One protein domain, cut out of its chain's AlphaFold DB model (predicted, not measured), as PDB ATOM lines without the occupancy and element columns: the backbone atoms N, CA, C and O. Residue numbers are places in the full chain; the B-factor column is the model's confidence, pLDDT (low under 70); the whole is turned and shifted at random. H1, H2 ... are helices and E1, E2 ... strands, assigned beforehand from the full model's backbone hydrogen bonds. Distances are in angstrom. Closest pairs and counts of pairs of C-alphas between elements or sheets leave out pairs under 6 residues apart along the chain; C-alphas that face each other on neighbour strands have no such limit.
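This is residues 2 to 85 of the 127 residues of an uncharacterized protein of Aspergillus calidoustus (UniProt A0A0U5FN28). A long two-stranded hairpin, E1 and E2, makes one end of an elongated and loosely built model, while H3 and the free loop of residues 46 to 51 make the other end. H1 runs between these ends with its centre nearest the mean of the C-alphas, and no helix touches another. The printed part has 84 residues with three named helices and two named strands, in the order H1, H2, H3, E1, E2; the sheet has the order E1 - E2, antiparallel, and the class is mixed, helices and strands. The whole is loose, with a radius of gyration of the C-alphas of 16.2 A, and spans 51 by 26 by 21 A.

H1, residues 2 to 17, is only just apart from H2, residues 27 to 30, with the closest C-alphas 8.0 A apart. H3, residues 35 to 45, is apart from both H1 and H2. Every O i to N i+4 pair is within hydrogen-bond range in H1 and H3; H2 is too short for such a pair, and its one O i to N i+3 pair is within range. E1, residues 63 to 70, is only just apart from H1, with the closest C-alphas 8.5 A apart. E2, residues 76 to 84, forms a hairpin with E1; their N-to-C directions are at 155 degrees. N 63 and O 84 are within hydrogen-bond range at 2.9 A, and N 77 and O 69 at 2.7 A. The C-alphas of Pro 64 and Ile 83 face each other at 4.3 A, and those of Glu 70 and Glu 76 at 5.0 A. E2 bends by 51 degrees at Thr 81. E2 is apart from H1, H2 and H3.

H1 begins at C-alpha 2, at (30.192, -31.678, -18.192), and is 22.4 A long from first to last C-alpha. H2 has four residues, Phe 27 to Arg 30. H3, Ala 35 to Asp 45, is 15.3 A long and ends at C-alpha 45, at (33.338, -1.877, -17.157). E1, Arg 63 to Glu 70, is 22.6 A long. E2, Glu 76 to Asn 84, is 22.9 A long and ends at C-alpha 84, at (21.897, -17.806, -26.041).

The two C-alphas farthest apart are those of Asp 50 and Phe 73, 52.0 A. The printed part has no cut. The link from H3 to E1 is long, residues 46 to 62, with no named element, and residues 46 to 51 of it stand free. The links H2 to H3 and E1 to E2 are tight, and the link H1 to H2 is short. The mean pLDDT of the printed part is 90.2, and no printed residue is under 70.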
ATOM      1  N   LYS A   2      29.549 -32.519 -19.229       80.44
ATOM      2  CA  LYS A   2      30.192 -31.678 -18.192       80.44
ATOM      3  C   LYS A   2      31.457 -30.962 -18.690       80.44
ATOM      4  O   LYS A   2      31.645 -29.786 -18.417       80.44
ATOM      5  N   GLU A   3      32.292 -31.661 -19.453       84.94
ATOM      6  CA  GLU A   3      33.519 -31.095 -20.031       84.94
ATOM      7  C   GLU A   3      33.223 -30.001 -21.059       84.94
ATOM      8  O   GLU A   3      33.790 -28.918 -20.967       84.94
ATOM      9  N   LEU A   4      32.265 -30.240 -21.962       82.31
ATOM     10  CA  LEU A   4      31.785 -29.236 -22.914       82.31
ATOM     11  C   LEU A   4      31.251 -27.990 -22.196       82.31
ATOM     12  O   LEU A   4      31.599 -26.872 -22.559       82.31
ATOM     13  N   HIS A   5      30.447 -28.177 -21.147       85.44
ATOM     14  CA  HIS A   5      29.959 -27.067 -20.331       85.44
ATOM     15  C   HIS A   5      31.111 -26.277 -19.696       85.44
ATOM     16  O   HIS A   5      31.129 -25.054 -19.793       85.44
ATOM     17  N   ASN A   6      32.100 -26.952 -19.106       90.88
ATOM     18  CA  ASN A   6      33.264 -26.287 -18.517       90.88
ATOM     19  C   ASN A   6      34.075 -25.513 -19.567       90.88
ATOM     20  O   ASN A   6      34.473 -24.379 -19.314       90.88
ATOM     21  N   ALA A   7      34.292 -26.102 -20.746       90.50
ATOM     22  CA  ALA A   7      34.983 -25.440 -21.847       90.50
ATOM     23  C   ALA A   7      34.230 -24.181 -22.304       90.50
ATOM     24  O   ALA A   7      34.844 -23.134 -22.497       90.50
ATOM     25  N   LEU A   8      32.899 -24.254 -22.398       89.12
ATOM     26  CA  LEU A   8      32.046 -23.111 -22.721       89.12
ATOM     27  C   LEU A   8      32.102 -22.019 -21.646       89.12
ATOM     28  O   LEU A   8      32.241 -20.849 -21.990       89.12
ATOM     29  N   VAL A   9      32.061 -22.379 -20.357       91.75
ATOM     30  CA  VAL A   9      32.232 -21.421 -19.249       91.75
ATOM     31  C   VAL A   9      33.555 -20.673 -19.388       91.75
ATOM     32  O   VAL A   9      33.572 -19.446 -19.294       91.75
ATOM     33  N   ILE A  10      34.651 -21.402 -19.619       93.75
ATOM     34  CA  ILE A  10      35.990 -20.823 -19.769       93.75
ATOM     35  C   ILE A  10      36.017 -19.882 -20.973       93.75
ATOM     36  O   ILE A  10      36.399 -18.725 -20.822       93.75
ATOM     37  N   ALA A  11      35.560 -20.347 -22.138       91.56
ATOM     38  CA  ALA A  11      35.594 -19.574 -23.374       91.56
ATOM     39  C   ALA A  11      34.760 -18.288 -23.286       91.56
ATOM     40  O   ALA A  11      35.249 -17.214 -23.625       91.56
ATOM     41  N   VAL A  12      33.517 -18.369 -22.798       90.94
ATOM     42  CA  VAL A  12      32.634 -17.196 -22.680       90.94
ATOM     43  C   VAL A  12      33.181 -16.208 -21.654       90.94
ATOM     44  O   VAL A  12      33.189 -15.006 -21.909       90.94
ATOM     45  N   THR A  13      33.673 -16.698 -20.515       93.88
ATOM     46  CA  THR A  13      34.282 -15.837 -19.493       93.88
ATOM     47  C   THR A  13      35.486 -15.088 -20.049       93.88
ATOM     48  O   THR A  13      35.584 -13.876 -19.879       93.88
ATOM     49  N   ASP A  14      36.375 -15.804 -20.732       94.75
ATOM     50  CA  ASP A  14      37.587 -15.245 -21.317       94.75
ATOM     51  C   ASP A  14      37.277 -14.193 -22.395       94.75
ATOM     52  O   ASP A  14      37.865 -13.113 -22.389       94.75
ATOM     53  N   ILE A  15      36.294 -14.450 -23.266       93.00
ATOM     54  CA  ILE A  15      35.844 -13.478 -24.275       93.00
ATOM     55  C   ILE A  15      35.307 -12.202 -23.615       93.00
ATOM     56  O   ILE A  15      35.683 -11.104 -24.021       93.00
ATOM     57  N   VAL A  16      34.443 -12.327 -22.600       92.06
ATOM     58  CA  VAL A  16      33.834 -11.161 -21.938       92.06
ATOM     59  C   VAL A  16      34.876 -10.355 -21.159       92.06
ATOM     60  O   VAL A  16      34.905  -9.134 -21.280       92.06
ATOM     61  N   GLU A  17      35.772 -11.009 -20.411       92.06
ATOM     62  CA  GLU A  17      36.825 -10.320 -19.643       92.06
ATOM     63  C   GLU A  17      37.845  -9.601 -20.549       92.06
ATOM     64  O   GLU A  17      38.475  -8.630 -20.126       92.06
ATOM     65  N   ARG A  18      37.997 -10.038 -21.806       94.88
ATOM     66  CA  ARG A  18      38.924  -9.442 -22.782       94.88
ATOM     67  C   ARG A  18      38.245  -8.547 -23.818       94.88
ATOM     68  O   ARG A  18      38.931  -7.997 -24.680       94.88
ATOM     69  N   TRP A  19      36.927  -8.361 -23.723       94.75
ATOM     70  CA  TRP A  19      36.104  -7.728 -24.757       94.75
ATOM     71  C   TRP A  19      36.635  -6.360 -25.210       94.75
ATOM     72  O   TRP A  19      36.738  -6.094 -26.406       94.75
ATOM     73  N   TRP A  20      37.038  -5.499 -24.269       93.50
ATOM     74  CA  TRP A  20      37.528  -4.147 -24.572       93.50
ATOM     75  C   TRP A  20      39.050  -4.048 -24.748       93.50
ATOM     76  O   TRP A  20      39.556  -3.099 -25.372       93.50
ATOM     77  N   THR A  21      39.788  -4.993 -24.169       94.12
ATOM     78  CA  THR A  21      41.244  -4.920 -23.996       94.12
ATOM     79  C   THR A  21      42.002  -5.655 -25.092       94.12
ATOM     80  O   THR A  21      43.060  -5.174 -25.499       94.12
ATOM     81  N   ASP A  22      41.454  -6.745 -25.631       96.19
ATOM     82  CA  ASP A  22      42.090  -7.499 -26.709       96.19
ATOM     83  C   ASP A  22      41.948  -6.785 -28.064       96.19
ATOM     84  O   ASP A  22      40.906  -6.810 -28.728       96.19
ATOM     85  N   LYS A  23      43.041  -6.138 -28.479       94.81
ATOM     86  CA  LYS A  23      43.137  -5.418 -29.753       94.81
ATOM     87  C   LYS A  23      43.372  -6.330 -30.954       94.81
ATOM     88  O   LYS A  23      43.144  -5.870 -32.069       94.81
ATOM     89  N   GLU A  24      43.810  -7.569 -30.749       96.62
ATOM     90  CA  GLU A  24      44.009  -8.542 -31.828       96.62
ATOM     91  C   GLU A  24      42.691  -9.226 -32.189       96.62
ATOM     92  O   GLU A  24      42.344  -9.314 -33.366       96.62
ATOM     93  N   ALA A  25      41.913  -9.655 -31.190       94.50
ATOM     94  CA  ALA A  25      40.623 -10.294 -31.443       94.50
ATOM     95  C   ALA A  25      39.544  -9.321 -31.936       94.50
ATOM     96  O   ALA A  25      38.627  -9.757 -32.638       94.50
ATOM     97  N   GLN A  26      39.654  -8.030 -31.587       94.31
ATOM     98  CA  GLN A  26      38.770  -6.953 -32.055       94.31
ATOM     99  C   GLN A  26      37.278  -7.269 -31.855       94.31
ATOM    100  O   GLN A  26      36.454  -7.085 -32.758       94.31
ATOM    101  N   PHE A  27      36.920  -7.788 -30.676       94.62
ATOM    102  CA  PHE A  27      35.565  -8.273 -30.398       94.62
ATOM    103  C   PHE A  27      34.454  -7.243 -30.684       94.62
ATOM    104  O   PHE A  27      33.525  -7.605 -31.410       94.62
ATOM    105  N   PRO A  28      34.555  -5.965 -30.256       93.56
ATOM    106  CA  PRO A  28      33.501  -4.978 -30.510       93.56
ATOM    107  C   PRO A  28      33.289  -4.693 -32.004       93.56
ATOM    108  O   PRO A  28      32.189  -4.374 -32.440       93.56
ATOM    109  N   GLN A  29      34.332  -4.827 -32.830       92.81
ATOM    110  CA  GLN A  29      34.223  -4.622 -34.277       92.81
ATOM    111  C   GLN A  29      33.578  -5.818 -34.982       92.81
ATOM    112  O   GLN A  29      32.905  -5.634 -36.001       92.81
ATOM    113  N   ARG A  30      33.798  -7.029 -34.455       93.69
ATOM    114  CA  ARG A  30      33.241  -8.287 -34.978       93.69
ATOM    115  C   ARG A  30      31.784  -8.487 -34.574       93.69
ATOM    116  O   ARG A  30      31.038  -9.114 -35.317       93.69
ATOM    117  N   MET A  31      31.393  -7.943 -33.427       91.12
ATOM    118  CA  MET A  31      30.027  -7.954 -32.918       91.12
ATOM    119  C   MET A  31      29.657  -6.538 -32.493       91.12
ATOM    120  O   MET A  31      29.826  -6.150 -31.339       91.12
ATOM    121  N   ARG A  32      29.205  -5.762 -33.479       92.56
ATOM    122  CA  ARG A  32      28.842  -4.362 -33.276       92.56
ATOM    123  C   ARG A  32      27.579  -4.290 -32.431       92.56
ATOM    124  O   ARG A  32      26.585  -4.928 -32.769       92.56
ATOM    125  N   LEU A  33      27.666  -3.524 -31.358       92.50
ATOM    126  CA  LEU A  33      26.544  -3.179 -30.498       92.50
ATOM    127  C   LEU A  33      25.958  -1.841 -30.946       92.50
ATOM    128  O   LEU A  33      26.641  -1.061 -31.621       92.50
ATOM    129  N   GLU A  34      24.716  -1.571 -30.557       95.19
ATOM    130  CA  GLU A  34      24.159  -0.229 -30.712       95.19
ATOM    131  C   GLU A  34      24.906   0.759 -29.803       95.19
ATOM    132  O   GLU A  34      25.509   0.378 -28.793       95.19
ATOM    133  N   ALA A  35      24.901   2.042 -30.168       95.00
ATOM    134  CA  ALA A  35      25.709   3.050 -29.480       95.00
ATOM    135  C   ALA A  35      25.363   3.145 -27.985       95.00
ATOM    136  O   ALA A  35      26.257   3.214 -27.142       95.00
ATOM    137  N   GLU A  36      24.073   3.083 -27.661       96.38
ATOM    138  CA  GLU A  36      23.558   3.133 -26.295       96.38
ATOM    139  C   GLU A  36      23.931   1.875 -25.493       96.38
ATOM    140  O   GLU A  36      24.215   1.954 -24.295       96.38
ATOM    141  N   GLU A  37      23.966   0.708 -26.143       94.44
ATOM    142  CA  GLU A  37      24.380  -0.556 -25.521       94.44
ATOM    143  C   GLU A  37      25.882  -0.546 -25.211       94.44
ATOM    144  O   GLU A  37      26.293  -0.911 -24.107       94.44
ATOM    145  N   GLU A  38      26.711  -0.098 -26.159       95.25
ATOM    146  CA  GLU A  38      28.154   0.031 -25.950       95.25
ATOM    147  C   GLU A  38      28.472   1.061 -24.857       95.25
ATOM    148  O   GLU A  38      29.309   0.786 -23.994       95.25
ATOM    149  N   GLU A  39      27.796   2.214 -24.847       96.12
ATOM    150  CA  GLU A  39      27.963   3.233 -23.806       96.12
ATOM    151  C   GLU A  39      27.671   2.659 -22.414       96.12
ATOM    152  O   GLU A  39      28.497   2.792 -21.504       96.12
ATOM    153  N   LEU A  40      26.546   1.954 -22.259       94.69
ATOM    154  CA  LEU A  40      26.177   1.314 -21.000       94.69
ATOM    155  C   LEU A  40      27.219   0.280 -20.558       94.69
ATOM    156  O   LEU A  40      27.645   0.287 -19.401       94.69
ATOM    157  N   LEU A  41      27.654  -0.605 -21.458       92.75
ATOM    158  CA  LEU A  41      28.621  -1.649 -21.114       92.75
ATOM    159  C   LEU A  41      30.001  -1.078 -20.776       92.75
ATOM    160  O   LEU A  41      30.661  -1.584 -19.868       92.75
ATOM    161  N   ARG A  42      30.433  -0.005 -21.448       93.50
ATOM    162  CA  ARG A  42      31.665   0.717 -21.093       93.50
ATOM    163  C   ARG A  42      31.547   1.413 -19.748       93.50
ATOM    164  O   ARG A  42      32.497   1.391 -18.969       93.50
ATOM    165  N   TRP A  43      30.391   2.010 -19.458       94.62
ATOM    166  CA  TRP A  43      30.131   2.582 -18.142       94.62
ATOM    167  C   TRP A  43      30.215   1.504 -17.057       94.62
ATOM    168  O   TRP A  43      30.867   1.741 -16.044       94.62
ATOM    169  N   MET A  44      29.630   0.320 -17.281       92.56
ATOM    170  CA  MET A  44      29.703  -0.817 -16.354       92.56
ATOM    171  C   MET A  44      31.139  -1.314 -16.137       92.56
ATOM    172  O   MET A  44      31.522  -1.550 -14.995       92.56
ATOM    173  N   ASP A  45      31.930  -1.446 -17.206       90.88
ATOM    174  CA  ASP A  45      33.338  -1.877 -17.157       90.88
ATOM    175  C   ASP A  45      34.234  -0.892 -16.386       90.88
ATOM    176  O   ASP A  45      35.164  -1.293 -15.690       90.88
ATOM    177  N   ALA A  46      33.915   0.405 -16.447       92.31
ATOM    178  CA  ALA A  46      34.621   1.444 -15.700       92.31
ATOM    179  C   ALA A  46      34.281   1.472 -14.196       92.31
ATOM    180  O   ALA A  46      34.934   2.196 -13.438       92.31
ATOM    181  N   GLN A  47      33.263   0.730 -13.744       93.44
ATOM    182  CA  GLN A  47      32.905   0.679 -12.327       93.44
ATOM    183  C   GLN A  47      33.886  -0.192 -11.528       93.44
ATOM    184  O   GLN A  47      34.467  -1.153 -12.025       93.44
ATOM    185  N   GLY A  48      34.046   0.113 -10.237       89.12
ATOM    186  CA  GLY A  48      34.819  -0.737  -9.331       89.12
ATOM    187  C   GLY A  48      34.162  -2.106  -9.108       89.12
ATOM    188  O   GLY A  48      32.940  -2.241  -9.178       89.12
ATOM    189  N   VAL A  49      34.975  -3.108  -8.749       88.88
ATOM    190  CA  VAL A  49      34.540  -4.505  -8.517       88.88
ATOM    191  C   VAL A  49      33.454  -4.668  -7.446       88.88
ATOM    192  O   VAL A  49      32.761  -5.686  -7.425       88.88
ATOM    193  N   ASP A  50      33.310  -3.678  -6.565       90.19
ATOM    194  CA  ASP A  50      32.285  -3.646  -5.518       90.19
ATOM    195  C   ASP A  50      30.911  -3.210  -6.050       90.19
ATOM    196  O   ASP A  50      29.883  -3.571  -5.479       90.19
ATOM    197  N   VAL A  51      30.883  -2.459  -7.157       93.00
ATOM    198  CA  VAL A  51      29.657  -1.989  -7.817       93.00
ATOM    199  C   VAL A  51      29.232  -2.983  -8.893       93.00
ATOM    200  O   VAL A  51      28.090  -3.443  -8.900       93.00
ATOM    201  N   VAL A  52      30.166  -3.359  -9.772       91.38
ATOM    202  CA  VAL A  52      29.953  -4.363 -10.819       91.38
ATOM    203  C   VAL A  52      30.970  -5.487 -10.616       91.38
ATOM    204  O   VAL A  52      32.139  -5.344 -10.972       91.38
ATOM    205  N   PRO A  53      30.562  -6.623 -10.019       91.12
ATOM    206  CA  PRO A  53      31.459  -7.755  -9.844       91.12
ATOM    207  C   PRO A  53      31.945  -8.306 -11.192       91.12
ATOM    208  O   PRO A  53      31.176  -8.304 -12.154       91.12
ATOM    209  N   PRO A  54      33.159  -8.885 -11.253       90.00
ATOM    210  CA  PRO A  54      33.662  -9.525 -12.464       90.00
ATOM    211  C   PRO A  54      32.680 -10.556 -13.026       90.00
ATOM    212  O   PRO A  54      32.117 -11.352 -12.265       90.00
ATOM    213  N   PHE A  55      32.537 -10.593 -14.352       89.56
ATOM    214  CA  PHE A  55      31.575 -11.453 -15.049       89.56
ATOM    215  C   PHE A  55      31.657 -12.927 -14.617       89.56
ATOM    216  O   PHE A  55      30.631 -13.545 -14.339       89.56
ATOM    217  N   LYS A  56      32.867 -13.466 -14.414       91.06
ATOM    218  CA  LYS A  56      33.085 -14.843 -13.932       91.06
ATOM    219  C   LYS A  56      32.417 -15.189 -12.600       91.06
ATOM    220  O   LYS A  56      32.221 -16.358 -12.290       91.06
ATOM    221  N   ARG A  57      32.091 -14.184 -11.780       90.94
ATOM    222  CA  ARG A  57      31.380 -14.358 -10.503       90.94
ATOM    223  C   ARG A  57      29.859 -14.269 -10.656       90.94
ATOM    224  O   ARG A  57      29.142 -14.556  -9.703       90.94
ATOM    225  N   ARG A  58      29.368 -13.840 -11.822       87.44
ATOM    226  CA  ARG A  58      27.960 -13.554 -12.139       87.44
ATOM    227  C   ARG A  58      27.581 -14.122 -13.512       87.44
ATOM    228  O   ARG A  58      26.921 -13.460 -14.306       87.44
ATOM    229  N   LEU A  59      27.990 -15.363 -13.774       81.75
ATOM    230  CA  LEU A  59      27.619 -16.110 -14.971       81.75
ATOM    231  C   LEU A  59      26.113 -16.380 -14.901       81.75
ATOM    232  O   LEU A  59      25.669 -17.225 -14.127       81.75
ATOM    233  N   GLY A  60      25.319 -15.585 -15.618       81.81
ATOM    234  CA  GLY A  60      23.871 -15.754 -15.685       81.81
ATOM    235  C   GLY A  60      23.464 -17.112 -16.270       81.81
ATOM    236  O   GLY A  60      24.277 -18.017 -16.456       81.81
ATOM    237  N   SER A  61      22.185 -17.262 -16.601       80.25
ATOM    238  CA  SER A  61      21.728 -18.446 -17.330       80.25
ATOM    239  C   SER A  61      21.998 -18.282 -18.823       80.25
ATOM    240  O   SER A  61      21.687 -17.242 -19.398       80.25
ATOM    241  N   TRP A  62      22.561 -19.308 -19.453       82.25
ATOM    242  CA  TRP A  62      22.790 -19.341 -20.894       82.25
ATOM    243  C   TRP A  62      22.517 -20.741 -21.441       82.25
ATOM    244  O   TRP A  62      22.648 -21.739 -20.728       82.25
ATOM    245  N   ARG A  63      22.098 -20.803 -22.705       84.62
ATOM    246  CA  ARG A  63      21.746 -22.037 -23.410       84.62
ATOM    247  C   ARG A  63      22.595 -22.156 -24.677       84.62
ATOM    248  O   ARG A  63      22.407 -21.356 -25.592       84.62
ATOM    249  N   PRO A  64      23.545 -23.099 -24.737       86.19
ATOM    250  CA  PRO A  64      24.215 -23.411 -25.986       86.19
ATOM    251  C   PRO A  64      23.283 -24.253 -26.857       86.19
ATOM    252  O   PRO A  64      22.760 -25.274 -26.404       86.19
ATOM    253  N   ASP A  65      23.112 -23.835 -28.103       86.31
ATOM    254  CA  ASP A  65      22.405 -24.605 -29.116       86.31
ATOM    255  C   ASP A  65      23.446 -25.341 -29.969       86.31
ATOM    256  O   ASP A  65      24.491 -24.786 -30.332       86.31
ATOM    257  N   PHE A  66      23.202 -26.626 -30.223       86.25
ATOM    258  CA  PHE A  66      24.123 -27.495 -30.947       86.25
ATOM    259  C   PHE A  66      23.413 -28.269 -32.052       86.25
ATOM    260  O   PHE A  66      22.248 -28.646 -31.933       86.25
ATOM    261  N   LEU A  67      24.163 -28.522 -33.117       88.88
ATOM    262  CA  LEU A  67      23.828 -29.447 -34.183       88.88
ATOM    263  C   LEU A  67      24.588 -30.754 -33.942       88.88
ATOM    264  O   LEU A  67      25.785 -30.718 -33.654       88.88
ATOM    265  N   ILE A  68      23.891 -31.882 -34.055       88.19
ATOM    266  CA  ILE A  68      24.510 -33.207 -34.135       88.19
ATOM    267  C   ILE A  68      24.471 -33.605 -35.606       88.19
ATOM    268  O   ILE A  68      23.396 -33.651 -36.204       88.19
ATOM    269  N   GLU A  69      25.639 -33.835 -36.188       90.00
ATOM    270  CA  GLU A  69      25.812 -34.318 -37.558       90.00
ATOM    271  C   GLU A  69      26.637 -35.611 -37.543       90.00
ATOM    272  O   GLU A  69      27.351 -35.867 -36.579       90.00
ATOM    273  N   GLU A  70      26.539 -36.432 -38.584       91.50
ATOM    274  CA  GLU A  70      27.448 -37.568 -38.772       91.50
ATOM    275  C   GLU A  70      28.685 -37.091 -39.534       91.50
ATOM    276  O   GLU A  70      28.575 -36.370 -40.533       91.50
ATOM    277  N   ASP A  71      29.871 -37.470 -39.063       86.56
ATOM    278  CA  ASP A  71      31.105 -37.209 -39.794       86.56
ATOM    279  C   ASP A  71      31.312 -38.201 -40.956       86.56
ATOM    280  O   ASP A  71      30.484 -39.067 -41.246       86.56
ATOM    281  N   CYS A  72      32.436 -38.084 -41.668       85.62
ATOM    282  CA  CYS A  72      32.746 -38.974 -42.791       85.62
ATOM    283  C   CYS A  72      33.002 -40.439 -42.391       85.62
ATOM    284  O   CYS A  72      33.110 -41.290 -43.277       85.62
ATOM    285  N   PHE A  73      33.097 -40.734 -41.094       88.94
ATOM    286  CA  PHE A  73      33.246 -42.069 -40.529       88.94
ATOM    287  C   PHE A  73      31.935 -42.596 -39.918       88.94
ATOM    288  O   PHE A  73      31.901 -43.748 -39.492       88.94
ATOM    289  N   GLY A  74      30.860 -41.799 -39.936       86.56
ATOM    290  CA  GLY A  74      29.570 -42.140 -39.332       86.56
ATOM    291  C   GLY A  74      29.521 -41.916 -37.818       86.56
ATOM    292  O   GLY A  74      28.621 -42.433 -37.162       86.56
ATOM    293  N   GLU A  75      30.478 -41.176 -37.252       88.25
ATOM    294  CA  GLU A  75      30.507 -40.843 -35.826       88.25
ATOM    295  C   GLU A  75      29.721 -39.551 -35.550       88.25
ATOM    296  O   GLU A  75      29.691 -38.628 -36.369       88.25
ATOM    297  N   GLU A  76      29.094 -39.463 -34.370       85.56
ATOM    298  CA  GLU A  76      28.372 -38.259 -33.941       85.56
ATOM    299  C   GLU A  76      29.343 -37.080 -33.740       85.56
ATOM    300  O   GLU A  76      30.165 -37.068 -32.820       85.56
ATOM    301  N   ASN A  77      29.196 -36.036 -34.551       85.50
ATOM    302  CA  ASN A  77      29.919 -34.778 -34.442       85.50
ATOM    303  C   ASN A  77      29.012 -33.669 -33.889       85.50
ATOM    304  O   ASN A  77      27.962 -33.349 -34.445       85.50
ATOM    305  N   PHE A  78      29.442 -33.037 -32.795       84.56
ATOM    306  CA  PHE A  78      28.694 -31.973 -32.124       84.56
ATOM    307  C   PHE A  78      29.241 -30.602 -32.519       84.56
ATOM    308  O   PHE A  78      30.403 -30.286 -32.259       84.56
ATOM    309  N   ARG A  79      28.388 -29.735 -33.071       87.31
ATOM    310  CA  ARG A  79      28.755 -28.366 -33.454       87.31
ATOM    311  C   ARG A  79      27.908 -27.343 -32.728       87.31
ATOM    312  O   ARG A  79      26.691 -27.331 -32.865       87.31
ATOM    313  N   ILE A  80      28.558 -26.453 -31.986       88.12
ATOM    314  CA  ILE A  80      27.891 -25.299 -31.376       88.12
ATOM    315  C   ILE A  80      27.515 -24.322 -32.491       88.12
ATOM    316  O   ILE A  80      28.376 -23.916 -33.272       88.12
ATOM    317  N   THR A  81      26.242 -23.947 -32.553       89.00
ATOM    318  CA  THR A  81      25.717 -23.004 -33.549       89.00
ATOM    319  C   THR A  81      25.470 -21.627 -32.943       89.00
ATOM    320  O   THR A  81      25.757 -20.618 -33.583       89.00
ATOM    321  N   GLU A  82      24.998 -21.575 -31.695       89.00
ATOM    322  CA  GLU A  82      24.712 -20.339 -30.966       89.00
ATOM    323  C   GLU A  82      24.903 -20.527 -29.452       89.00
ATOM    324  O   GLU A  82      24.738 -21.622 -28.913       89.00
ATOM    325  N   ILE A  83      25.224 -19.439 -28.743       88.00
ATOM    326  CA  ILE A  83      25.158 -19.370 -27.279       88.00
ATOM    327  C   ILE A  83      24.157 -18.280 -26.888       88.00
ATOM    328  O   ILE A  83      24.453 -17.086 -26.931       88.00
ATOM    329  N   ASN A  84      22.967 -18.697 -26.466       85.56
ATOM    330  CA  ASN A  84      21.897 -17.806 -26.041       85.56
ATOM    331  C   ASN A  84      22.102 -17.370 -24.583       85.56
ATOM    332  O   ASN A  84      21.784 -18.118 -23.661       85.56
ATOM    333  N   ALA A  85      22.614 -16.155 -24.364       80.44
ATOM    334  CA  ALA A  85      22.896 -15.606 -23.026       80.44
ATOM    335  C   ALA A  85      21.941 -14.476 -22.576       80.44
ATOM    336  O   ALA A  85      22.112 -13.912 -21.499       80.44
TER     337      ALA A  85